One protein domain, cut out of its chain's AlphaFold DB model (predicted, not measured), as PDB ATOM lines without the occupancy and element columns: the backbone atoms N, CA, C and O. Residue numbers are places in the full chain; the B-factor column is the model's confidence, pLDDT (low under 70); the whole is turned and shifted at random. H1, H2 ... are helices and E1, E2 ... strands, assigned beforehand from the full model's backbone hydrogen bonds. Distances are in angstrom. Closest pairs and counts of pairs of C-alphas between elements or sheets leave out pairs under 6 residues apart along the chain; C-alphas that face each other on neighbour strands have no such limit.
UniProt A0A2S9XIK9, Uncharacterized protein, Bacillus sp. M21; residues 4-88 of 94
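AT A GLANCE: This is residues 4 to 88 of the 94 residues of an uncharacterized protein of Bacillus sp. M21 (UniProt A0A2S9XIK9). A small sheet of three strands, E6, E1 and E7, makes the core, with H3 packed on one face and H2 on the other; residues 4 to 10 of H1 stick out at one end, and the hairpin of E2 and E3 reaches away at the other. A second hairpin, E4 and E5, sits beside the core sheet, with E5 near E6. The printed part has 85 residues with three named helices and seven named strands, in the order H1 E1 E2 E3 E4 E5 E6 H2 E7 H3, and its class is mixed. The sheet E6 - E1 - E7 is antiparallel. The whole is compact, with a radius of gyration of the C-alphas of 13.7 A, yet elongated, spanning 51 by 29 by 19 A.

IN THESE COORDINATES: In the largest sheet, E1 is residues 18 to 21, 10.0 A long, from C-alpha 18 at (57.032, 87.579, 32.223); E6 is residues 48 to 50 and E7 residues 68 to 71, 9.8 A. H2 is residues 54 to 63, 14.4 A, and H3 residues 75 to 86, 16.3 A, ending at C-alpha 86 at (67.063, 76.884, 35.680). E2 is residues 25 to 28, E3 31 to 33, E4 37 to 39 and E5 42 to 44. H1 is residues 4 to 15, 16.9 A, from C-alpha 4 at (41.040, 99.722, 21.982).

HOW THE PARTS SIT: E1 is the inner strand. It is antiparallel to E7 at 162 degrees, with N 19 and O 70 2.9 A apart, within hydrogen-bond range, and to E6 at 166 degrees, with N 20 and O 49 at 3.0 A. H2 and H3 are on opposite faces, three layers in all, at heights over the sheet of 9.4 A and 8.8 A. Both run along the strands, at 14 and 12 degrees to E1 on the local plane. The closest C-alphas of H2 and E1 are those of Val 18 and Ile 54, 6.4 A; of H3 and E1, Val 21 and Ala 85, 6.5 A. E6, H2 and E7 form a split strand-helix-strand unit, two strands running the same way with E1 between them, its crossover right-handed. The closest C-alphas of E5 and E6 are those of Val 43 and Val 49, 6.5 A. In the hairpin E4 and E5, N 39 and O 42 are 2.9 A apart; in the hairpin E2 and E3, N 33 and O 25 are 2.8 A apart. H1 is not on the sheet. In H1, H2 and H3 every O i to N i+4 pair is within hydrogen-bond range.

THE WHOLE: The C-alphas farthest apart are those of Leu 4 and Asn 29, 51.5 A. The printed part has no cut, and its links between named elements are tight. The mean pLDDT of the printed part is 85.1, with residues 9 to 16 under 70.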
ATOM      1  N   LEU A   4      41.171 101.149  21.686       74.50
ATOM      2  CA  LEU A   4      41.040  99.722  21.982       74.50
ATOM      3  C   LEU A   4      42.196  98.892  21.401       74.50
ATOM      4  O   LEU A   4      42.701  98.001  22.080       74.50
ATOM      5  N   ASP A   5      42.669  99.225  20.197       71.62
ATOM      6  CA  ASP A   5      43.829  98.561  19.583       71.62
ATOM      7  C   ASP A   5      45.125  98.873  20.339       71.62
ATOM      8  O   ASP A   5      45.956  97.991  20.547       71.62
ATOM      9  N   ALA A   6      45.281 100.117  20.802       70.56
ATOM     10  CA  ALA A   6      46.443 100.532  21.586       70.56
ATOM     11  C   ALA A   6      46.503  99.816  22.945       70.56
ATOM     12  O   ALA A   6      47.572  99.380  23.362       70.56
ATOM     13  N   ILE A   7      45.352  99.641  23.602       70.38
ATOM     14  CA  ILE A   7      45.243  98.906  24.869       70.38
ATOM     15  C   ILE A   7      45.572  97.421  24.664       70.38
ATOM     16  O   ILE A   7      46.372  96.863  25.410       70.38
ATOM     17  N   LYS A   8      45.029  96.784  23.619       70.38
ATOM     18  CA  LYS A   8      45.352  95.385  23.294       70.38
ATOM     19  C   LYS A   8      46.836  95.194  22.982       70.38
ATOM     20  O   LYS A   8      47.446  94.262  23.490       70.38
ATOM     21  N   ALA A   9      47.432  96.088  22.192       69.31
ATOM     22  CA  ALA A   9      48.859  96.037  21.878       69.31
ATOM     23  C   ALA A   9      49.743  96.270  23.114       69.31
ATOM     24  O   ALA A   9      50.821  95.687  23.217       69.31
ATOM     25  N   TYR A  10      49.290  97.106  24.051       65.38
ATOM     26  CA  TYR A  10      49.967  97.344  25.322       65.38
ATOM     27  C   TYR A  10      49.979  96.083  26.200       65.38
ATOM     28  O   TYR A  10      51.048  95.667  26.642       65.38
ATOM     29  N   PHE A  11      48.834  95.416  26.371       62.75
ATOM     30  CA  PHE A  11      48.754  94.177  27.158       62.75
ATOM     31  C   PHE A  11      49.443  92.984  26.477       62.75
ATOM     32  O   PHE A  11      50.175  92.252  27.138       62.75
ATOM     33  N   ALA A  12      49.344  92.853  25.151       62.69
ATOM     34  CA  ALA A  12      50.050  91.808  24.400       62.69
ATOM     35  C   ALA A  12      51.586  91.944  24.463       62.69
ATOM     36  O   ALA A  12      52.312  90.962  24.302       62.69
ATOM     37  N   LYS A  13      52.108  93.159  24.686       62.00
ATOM     38  CA  LYS A  13      53.538  93.377  24.955       62.00
ATOM     39  C   LYS A  13      53.932  92.990  26.380       62.00
ATOM     40  O   LYS A  13      55.061  92.553  26.577       62.00
ATOM     41  N   GLN A  14      53.027  93.130  27.349       59.81
ATOM     42  CA  GLN A  14      53.287  92.771  28.744       59.81
ATOM     43  C   GLN A  14      53.289  91.257  28.974       59.81
ATOM     44  O   GLN A  14      54.149  90.771  29.700       59.81
ATOM     45  N   GLU A  15      52.402  90.501  28.322       59.28
ATOM     46  CA  GLU A  15      52.354  89.033  28.471       59.28
ATOM     47  C   GLU A  15      53.670  88.356  28.048       59.28
ATOM     48  O   GLU A  15      54.098  87.381  28.656       59.28
ATOM     49  N   LYS A  16      54.396  88.935  27.085       66.75
ATOM     50  CA  LYS A  16      55.677  88.390  26.607       66.75
ATOM     51  C   LYS A  16      56.868  88.654  27.531       66.75
ATOM     52  O   LYS A  16      57.924  88.064  27.317       66.75
ATOM     53  N   ARG A  17      56.733  89.555  28.508       79.88
ATOM     54  CA  ARG A  17      57.814  90.018  29.403       79.88
ATOM     55  C   ARG A  17      58.079  89.045  30.554       79.88
ATOM     56  O   ARG A  17      59.209  88.928  31.034       79.88
ATOM     57  N   VAL A  18      57.030  88.359  30.991       87.00
ATOM     58  CA  VAL A  18      57.032  87.579  32.223       87.00
ATOM     59  C   VAL A  18      57.298  86.110  31.924       87.00
ATOM     60  O   VAL A  18      56.636  85.486  31.094       87.00
ATOM     61  N   ALA A  19      58.260  85.541  32.643       90.50
ATOM     62  CA  ALA A  19      58.502  84.110  32.681       90.50
ATOM     63  C   ALA A  19      58.586  83.637  34.131       90.50
ATOM     64  O   ALA A  19      59.167  84.304  34.987       90.50
ATOM     65  N   LEU A  20      58.029  82.463  34.404       91.81
ATOM     66  CA  LEU A  20      58.148  81.816  35.702       91.81
ATOM     67  C   LEU A  20      58.911  80.507  35.519       91.81
ATOM     68  O   LEU A  20      58.607  79.702  34.637       91.81
ATOM     69  N   VAL A  21      59.942  80.321  36.337       92.88
ATOM     70  CA  VAL A  21      60.893  79.219  36.196       92.88
ATOM     71  C   VAL A  21      60.892  78.377  37.460       92.88
ATOM     72  O   VAL A  21      61.102  78.896  38.557       92.88
ATOM     73  N   ILE A  22      60.722  77.062  37.312       92.06
ATOM     74  CA  ILE A  22      61.080  76.103  38.358       92.06
ATOM     75  C   ILE A  22      62.562  75.747  38.200       92.06
ATOM     76  O   ILE A  22      62.939  75.180  37.170       92.06
ATOM     77  N   PRO A  23      63.415  76.010  39.205       90.12
ATOM     78  CA  PRO A  23      64.807  75.575  39.182       90.12
ATOM     79  C   PRO A  23      64.917  74.088  38.848       90.12
ATOM     80  O   PRO A  23      64.212  73.251  39.414       90.12
ATOM     81  N   ALA A  24      65.789  73.757  37.906       88.50
ATOM     82  CA  ALA A  24      65.932  72.390  37.448       88.50
ATOM     83  C   ALA A  24      66.641  71.528  38.501       88.50
ATOM     84  O   ALA A  24      67.370  72.022  39.372       88.50
ATOM     85  N   PHE A  25      66.435  70.216  38.410       86.62
ATOM     86  CA  PHE A  25      67.132  69.274  39.275       86.62
ATOM     87  C   PHE A  25      68.524  68.991  38.705       86.62
ATOM     88  O   PHE A  25      68.661  68.668  37.525       86.62
ATOM     89  N   HIS A  26      69.563  69.119  39.527       85.12
ATOM     90  CA  HIS A  26      70.938  68.867  39.103       85.12
ATOM     91  C   HIS A  26      71.205  67.356  39.002       85.12
ATOM     92  O   HIS A  26      70.935  66.617  39.944       85.12
ATOM     93  N   LEU A  27      71.742  66.903  37.863       83.69
ATOM     94  CA  LEU A  27      72.042  65.486  37.603       83.69
ATOM     95  C   LEU A  27      73.531  65.123  37.769       83.69
ATOM     96  O   LEU A  27      73.870  63.945  37.711       83.69
ATOM     97  N   GLY A  28      74.416  66.105  37.977       78.50
ATOM     98  CA  GLY A  28      75.873  65.926  37.937       78.50
ATOM     99  C   GLY A  28      76.499  66.471  36.649       78.50
ATOM    100  O   GLY A  28      75.807  66.720  35.665       78.50
ATOM    101  N   ASN A  29      77.822  66.687  36.652       81.06
ATOM    102  CA  ASN A  29      78.604  67.150  35.489       81.06
ATOM    103  C   ASN A  29      78.059  68.424  34.805       81.06
ATOM    104  O   ASN A  29      78.169  68.581  33.591       81.06
ATOM    105  N   GLY A  30      77.425  69.322  35.567       77.44
ATOM    106  CA  GLY A  30      76.821  70.548  35.035       77.44
ATOM    107  C   GLY A  30      75.515  70.334  34.257       77.44
ATOM    108  O   GLY A  30      74.983  71.287  33.684       77.44
ATOM    109  N   GLN A  31      74.979  69.111  34.234       83.19
ATOM    110  CA  GLN A  31      73.718  68.778  33.578       83.19
ATOM    111  C   GLN A  31      72.522  69.006  34.508       83.19
ATOM    112  O   GLN A  31      72.589  68.812  35.725       83.19
ATOM    113  N   ILE A  32      71.396  69.384  33.906       88.12
ATOM    114  CA  ILE A  32      70.125  69.597  34.595       88.12
ATOM    115  C   ILE A  32      69.018  68.762  33.968       88.12
ATOM    116  O   ILE A  32      68.979  68.578  32.752       88.12
ATOM    117  N   ARG A  33      68.084  68.302  34.799       88.38
ATOM    118  CA  ARG A  33      66.836  67.691  34.355       88.38
ATOM    119  C   ARG A  33      65.734  68.738  34.326       88.38
ATOM    120  O   ARG A  33      65.373  69.287  35.366       88.38
ATOM    121  N   VAL A  34      65.180  68.946  33.141       89.25
ATOM    122  CA  VAL A  34      63.954  69.717  32.917       89.25
ATOM    123  C   VAL A  34      62.823  68.767  32.543       89.25
ATOM    124  O   VAL A  34      63.068  67.714  31.953       89.25
ATOM    125  N   GLN A  35      61.602  69.112  32.922       89.94
ATOM    126  CA  GLN A  35      60.395  68.334  32.669       89.94
ATOM    127  C   GLN A  35      59.247  69.275  32.316       89.94
ATOM    128  O   GLN A  35      59.255  70.454  32.677       89.94
ATOM    129  N   ASP A  36      58.272  68.737  31.599       92.50
ATOM    130  CA  ASP A  36      57.015  69.430  31.370       92.50
ATOM    131  C   ASP A  36      56.079  69.115  32.538       92.50
ATOM    132  O   ASP A  36      56.082  67.995  33.060       92.50
ATOM    133  N   PHE A  37      55.319  70.106  32.984       87.44
ATOM    134  CA  PHE A  37      54.335  69.917  34.039       87.44
ATOM    135  C   PHE A  37      53.144  70.845  33.855       87.44
ATOM    136  O   PHE A  37      53.256  71.928  33.282       87.44
ATOM    137  N   GLU A  38      52.007  70.413  34.376       89.12
ATOM    138  CA  GLU A  38      50.745  71.131  34.275       89.12
ATOM    139  C   GLU A  38      50.245  71.465  35.679       89.12
ATOM    140  O   GLU A  38      50.312  70.642  36.596       89.12
ATOM    141  N   TYR A  39      49.767  72.693  35.859       83.06
ATOM    142  CA  TYR A  39      49.128  73.149  37.085       83.06
ATOM    143  C   TYR A  39      47.864  73.932  36.732       83.06
ATOM    144  O   TYR A  39      47.936  75.081  36.291       83.06
ATOM    145  N   GLY A  40      46.699  73.303  36.908       85.50
ATOM    146  CA  GLY A  40      45.449  73.831  36.357       85.50
ATOM    147  C   GLY A  40      45.562  73.962  34.836       85.50
ATOM    148  O   GLY A  40      45.985  73.019  34.176       85.50
ATOM    149  N   ASP A  41      45.269  75.149  34.308       86.19
ATOM    150  CA  ASP A  41      45.390  75.461  32.875       86.19
ATOM    151  C   ASP A  41      46.800  75.943  32.469       86.19
ATOM    152  O   ASP A  41      47.030  76.345  31.327       86.19
ATOM    153  N   ILE A  42      47.757  75.951  33.405       85.62
ATOM    154  CA  ILE A  42      49.102  76.487  33.188       85.62
ATOM    155  C   ILE A  42      50.063  75.351  32.859       85.62
ATOM    156  O   ILE A  42      50.344  74.492  33.696       85.62
ATOM    157  N   VAL A  43      50.618  75.389  31.648       89.12
ATOM    158  CA  VAL A  43      51.589  74.403  31.166       89.12
ATOM    159  C   VAL A  43      52.989  74.988  31.232       89.12
ATOM    160  O   VAL A  43      53.318  75.959  30.549       89.12
ATOM    161  N   PHE A  44      53.848  74.353  32.011       91.06
ATOM    162  CA  PHE A  44      55.263  74.650  32.030       91.06
ATOM    163  C   PHE A  44      55.973  73.675  31.108       91.06
ATOM    164  O   PHE A  44      55.919  72.462  31.294       91.06
ATOM    165  N   LYS A  45      56.677  74.222  30.122       91.88
ATOM    166  CA  LYS A  45      57.510  73.456  29.201       91.88
ATOM    167  C   LYS A  45      58.950  73.563  29.657       91.88
ATOM    168  O   LYS A  45      59.482  74.664  29.786       91.88
ATOM    169  N   ARG A  46      59.605  72.430  29.895       91.56
ATOM    170  CA  ARG A  46      60.993  72.351  30.372       91.56
ATOM    171  C   ARG A  46      61.235  73.224  31.602       91.56
ATOM    172  O   ARG A  46      62.204  73.976  31.662       91.56
ATOM    173  N   ASN A  47      60.343  73.118  32.573       92.44
ATOM    174  CA  ASN A  47      60.312  73.911  33.792       92.44
ATOM    175  C   ASN A  47      60.026  75.416  33.654       92.44
ATOM    176  O   ASN A  47      60.111  76.142  34.648       92.44
ATOM    177  N   VAL A  48      59.682  75.901  32.464       92.06
ATOM    178  CA  VAL A  48      59.448  77.323  32.208       92.06
ATOM    179  C   VAL A  48      58.030  77.519  31.702       92.06
ATOM    180  O   VAL A  48      57.583  76.826  30.790       92.06
ATOM    181  N   VAL A  49      57.341  78.504  32.254       91.50
ATOM    182  CA  VAL A  49      56.107  79.035  31.676       91.50
ATOM    183  C   VAL A  49      56.336  80.478  31.252       91.50
ATOM    184  O   VAL A  49      57.081  81.227  31.887       91.50
ATOM    185  N   ARG A  50      55.716  80.831  30.135       88.50
ATOM    186  CA  ARG A  50      55.730  82.151  29.504       88.50
ATOM    187  C   ARG A  50      54.287  82.580  29.284       88.50
ATOM    188  O   ARG A  50      53.382  81.772  29.486       88.50
ATOM    189  N   ASP A  51      54.097  83.821  28.852       83.06
ATOM    190  CA  ASP A  51      52.776  84.343  28.497       83.06
ATOM    191  C   ASP A  51      51.813  84.364  29.699       83.06
ATOM    192  O   ASP A  51      50.608  84.165  29.570       83.06
ATOM    193  N   LEU A  52      52.363  84.604  30.893       82.94
ATOM    194  CA  LEU A  52      51.584  84.860  32.100       82.94
ATOM    195  C   LEU A  52      51.468  86.359  32.337       82.94
ATOM    196  O   LEU A  52      52.410  87.123  32.122       82.94
ATOM    197  N   THR A  53      50.339  86.780  32.897       85.19
ATOM    198  CA  THR A  53      50.268  88.110  33.506       85.19
ATOM    199  C   THR A  53      51.168  88.165  34.744       85.19
ATOM    200  O   THR A  53      51.347  87.168  35.453       85.19
ATOM    201  N   ILE A  54      51.695  89.351  35.061       86.25
ATOM    202  CA  ILE A  54      52.529  89.539  36.260       86.25
ATOM    203  C   ILE A  54      51.794  89.120  37.541       86.25
ATOM    204  O   ILE A  54      52.397  88.545  38.442       86.25
ATOM    205  N   GLN A  55      50.478  89.332  37.590       86.44
ATOM    206  CA  GLN A  55      49.653  88.989  38.740       86.44
ATOM    207  C   GLN A  55      49.504  87.472  38.916       86.44
ATOM    208  O   GLN A  55      49.633  86.981  40.034       86.44
ATOM    209  N   GLN A  56      49.311  86.715  37.828       87.06
ATOM    210  CA  GLN A  56      49.311  85.246  37.881       87.06
ATOM    211  C   GLN A  56      50.671  84.701  38.321       87.06
ATOM    212  O   GLN A  56      50.742  83.783  39.135       87.06
ATOM    213  N   ALA A  57      51.756  85.278  37.804       88.81
ATOM    214  CA  ALA A  57      53.100  84.834  38.142       88.81
ATOM    215  C   ALA A  57      53.451  85.124  39.616       88.81
ATOM    216  O   ALA A  57      54.043  84.276  40.283       88.81
ATOM    217  N   GLN A  58      53.026  86.277  40.147       89.56
ATOM    218  CA  GLN A  58      53.157  86.622  41.566       89.56
ATOM    219  C   GLN A  58      52.304  85.722  42.471       89.56
ATOM    220  O   GLN A  58      52.796  85.268  43.503       89.56
ATOM    221  N   ASP A  59      51.058  85.420  42.089       89.81
ATOM    222  CA  ASP A  59      50.199  84.498  42.845       89.81
ATOM    223  C   ASP A  59      50.832  83.099  42.923       89.81
ATOM    224  O   ASP A  59      50.991  82.549  44.014       89.81
ATOM    225  N   LEU A  60      51.318  82.561  41.798       88.94
ATOM    226  CA  LEU A  60      52.044  81.287  41.777       88.94
ATOM    227  C   LEU A  60      53.311  81.320  42.634       88.94
ATOM    228  O   LEU A  60      53.543  80.394  43.408       88.94
ATOM    229  N   GLN A  61      54.109  82.385  42.542       90.25
ATOM    230  CA  GLN A  61      55.320  82.535  43.350       90.25
ATOM    231  C   GLN A  61      55.005  82.593  44.853       90.25
ATOM    232  O   GLN A  61      55.750  82.034  45.658       90.25
ATOM    233  N   SER A  62      53.894  83.227  45.239       89.44
ATOM    234  CA  SER A  62      53.461  83.297  46.640       89.44
ATOM    235  C   SER A  62      53.077  81.925  47.208       89.44
ATOM    236  O   SER A  62      53.327  81.648  48.380       89.44
ATOM    237  N   ARG A  63      52.527  81.041  46.363       89.19
ATOM    238  CA  ARG A  63      52.148  79.665  46.720       89.19
ATOM    239  C   ARG A  63      53.335  78.704  46.677       89.19
ATOM    240  O   ARG A  63      53.405  77.772  47.474       89.19
ATOM    241  N   PHE A  64      54.270  78.939  45.760       89.00
ATOM    242  CA  PHE A  64      55.426  78.089  45.493       89.00
ATOM    243  C   PHE A  64      56.713  78.917  45.540       89.00
ATOM    244  O   PHE A  64      57.262  79.331  44.518       89.00
ATOM    245  N   ASN A  65      57.235  79.119  46.749       87.12
ATOM    246  CA  ASN A  65      58.401  79.968  47.024       87.12
ATOM    247  C   ASN A  65      59.708  79.555  46.310       87.12
ATOM    248  O   ASN A  65      60.659  80.334  46.257       87.12
ATOM    249  N   TYR A  66      59.777  78.337  45.773       86.81
ATOM    250  CA  TYR A  66      60.915  77.857  44.994       86.81
ATOM    251  C   TYR A  66      60.905  78.365  43.543       86.81
ATOM    252  O   TYR A  66      61.929  78.262  42.865       86.81
ATOM    253  N   MET A  67      59.776  78.891  43.051       92.62
ATOM    254  CA  MET A  67      59.653  79.445  41.704       92.62
ATOM    255  C   MET A  67      60.357  80.801  41.592       92.62
ATOM    256  O   MET A  67      60.326  81.633  42.501       92.62
ATOM    257  N   ILE A  68      60.976  81.041  40.439       92.38
ATOM    258  CA  ILE A  68      61.699  82.276  40.143       92.38
ATOM    259  C   ILE A  68      60.918  83.052  39.091       92.38
ATOM    260  O   ILE A  68      60.770  82.592  37.959       92.38
ATOM    261  N   LEU A  69      60.428  84.227  39.487       93.12
ATOM    262  CA  LEU A  69      59.812  85.198  38.595       93.12
ATOM    263  C   LEU A  69      60.897  85.978  37.854       93.12
ATOM    264  O   LEU A  69      61.782  86.566  38.475       93.12
ATOM    265  N   ILE A  70      60.806  85.988  36.532       91.94
ATOM    266  CA  ILE A  70      61.635  86.792  35.643       91.94
ATOM    267  C   ILE A  70      60.715  87.770  34.935       91.94
ATOM    268  O   ILE A  70      59.738  87.371  34.304       91.94
ATOM    269  N   ASP A  71      61.047  89.048  35.047       91.06
ATOM    270  CA  ASP A  71      60.258  90.145  34.508       91.06
ATOM    271  C   ASP A  71      61.165  91.077  33.690       91.06
ATOM    272  O   ASP A  71      61.658  92.085  34.195       91.06
ATOM    273  N   GLU A  72      61.433  90.702  32.435       89.31
ATOM    274  CA  GLU A  72      62.416  91.367  31.567       89.31
ATOM    275  C   GLU A  72      61.860  91.576  30.151       89.31
ATOM    276  O   GLU A  72      61.320  90.661  29.519       89.31
ATOM    277  N   GLU A  73      61.976  92.811  29.661       85.69
ATOM    278  CA  GLU A  73      61.422  93.247  28.375       85.69
ATOM    279  C   GLU A  73      62.304  92.806  27.209       85.69
ATOM    280  O   GLU A  73      61.786  92.404  26.163       85.69
ATOM    281  N   ASP A  74      63.626  92.828  27.401       86.50
ATOM    282  CA  ASP A  74      64.588  92.359  26.409       86.50
ATOM    283  C   ASP A  74      64.602  90.826  26.352       86.50
ATOM    284  O   ASP A  74      64.941  90.141  27.316       86.50
ATOM    285  N   GLU A  75      64.246  90.271  25.196       85.88
ATOM    286  CA  GLU A  75      64.155  88.824  25.003       85.88
ATOM    287  C   GLU A  75      65.489  88.105  25.242       85.88
ATOM    288  O   GLU A  75      65.511  87.073  25.911       85.88
ATOM    289  N   ASN A  76      66.611  88.664  24.781       87.69
ATOM    290  CA  ASN A  76      67.920  88.030  24.940       87.69
ATOM    291  C   ASN A  76      68.351  88.008  26.409       87.69
ATOM    292  O   ASN A  76      68.860  86.995  26.900       87.69
ATOM    293  N   LYS A  77      68.122  89.108  27.135       89.94
ATOM    294  CA  LYS A  77      68.379  89.159  28.581       89.94
ATOM    295  C   LYS A  77      67.457  88.213  29.336       89.94
ATOM    296  O   LYS A  77      67.927  87.494  30.218       89.94
ATOM    297  N   ARG A  78      66.175  88.162  28.965       90.56
ATOM    298  CA  ARG A  78      65.189  87.261  29.566       90.56
ATOM    299  C   ARG A  78      65.600  85.801  29.404       90.56
ATOM    300  O   ARG A  78      65.605  85.077  30.394       90.56
ATOM    301  N   GLU A  79      66.022  85.373  28.214       90.56
ATOM    302  CA  GLU A  79      66.532  84.010  28.004       90.56
ATOM    303  C   GLU A  79      67.764  83.707  28.862       90.56
ATOM    304  O   GLU A  79      67.863  82.630  29.459       90.56
ATOM    305  N   GLY A  80      68.686  84.668  28.974       92.31
ATOM    306  CA  GLY A  80      69.849  84.557  29.851       92.31
ATOM    307  C   GLY A  80      69.452  84.340  31.314       92.31
ATOM    308  O   GLY A  80      69.954  83.418  31.962       92.31
ATOM    309  N   LEU A  81      68.502  85.132  31.816       93.06
ATOM    310  CA  LEU A  81      67.968  85.005  33.174       93.06
ATOM    311  C   LEU A  81      67.223  83.681  33.378       93.06
ATOM    312  O   LEU A  81      67.390  83.052  34.420       93.06
ATOM    313  N   ILE A  82      66.457  83.211  32.386       92.62
ATOM    314  CA  ILE A  82      65.765  81.913  32.444       92.62
ATOM    315  C   ILE A  82      66.789  80.786  32.573       92.62
ATOM    316  O   ILE A  82      66.652  79.912  33.431       92.62
ATOM    317  N   CYS A  83      67.857  80.828  31.775       90.44
ATOM    318  CA  CYS A  83      68.937  79.849  31.850       90.44
ATOM    319  C   CYS A  83      69.638  79.866  33.214       90.44
ATOM    320  O   CYS A  83      69.929  78.803  33.769       90.44
ATOM    321  N   GLN A  84      69.889  81.051  33.778       91.06
ATOM    322  CA  GLN A  84      70.460  81.193  35.121       91.06
ATOM    323  C   GLN A  84      69.519  80.641  36.198       91.06
ATOM    324  O   GLN A  84      69.954  79.882  37.062       91.06
ATOM    325  N   ALA A  85      68.225  80.957  36.118       92.62
ATOM    326  CA  ALA A  85      67.204  80.485  37.047       92.62
ATOM    327  C   ALA A  85      67.067  78.955  37.026       92.62
ATOM    328  O   ALA A  85      67.053  78.322  38.084       92.62
ATOM    329  N   LEU A  86      67.058  78.342  35.836       91.69
ATOM    330  CA  LEU A  86      67.063  76.884  35.680       91.69
ATOM    331  C   LEU A  86      68.297  76.250  36.331       91.69
ATOM    332  O   LEU A  86      68.191  75.204  36.967       91.69
ATOM    333  N   ARG A  87      69.462  76.892  36.199       88.56
ATOM    334  CA  ARG A  87      70.742  76.401  36.727       88.56
ATOM    335  C   ARG A  87      71.043  76.843  38.156       88.56
ATOM    336  O   ARG A  87      72.132  76.550  38.636       88.56
ATOM    337  N   LYS A  88      70.109  77.481  38.868       87.69
ATOM    338  CA  LYS A  88      70.330  77.963  40.245       87.69
ATOM    339  C   LYS A  88      70.865  76.879  41.189       87.69
ATOM    340  O   LYS A  88      71.655  77.180  42.075       87.69
TER     341      LYS A  88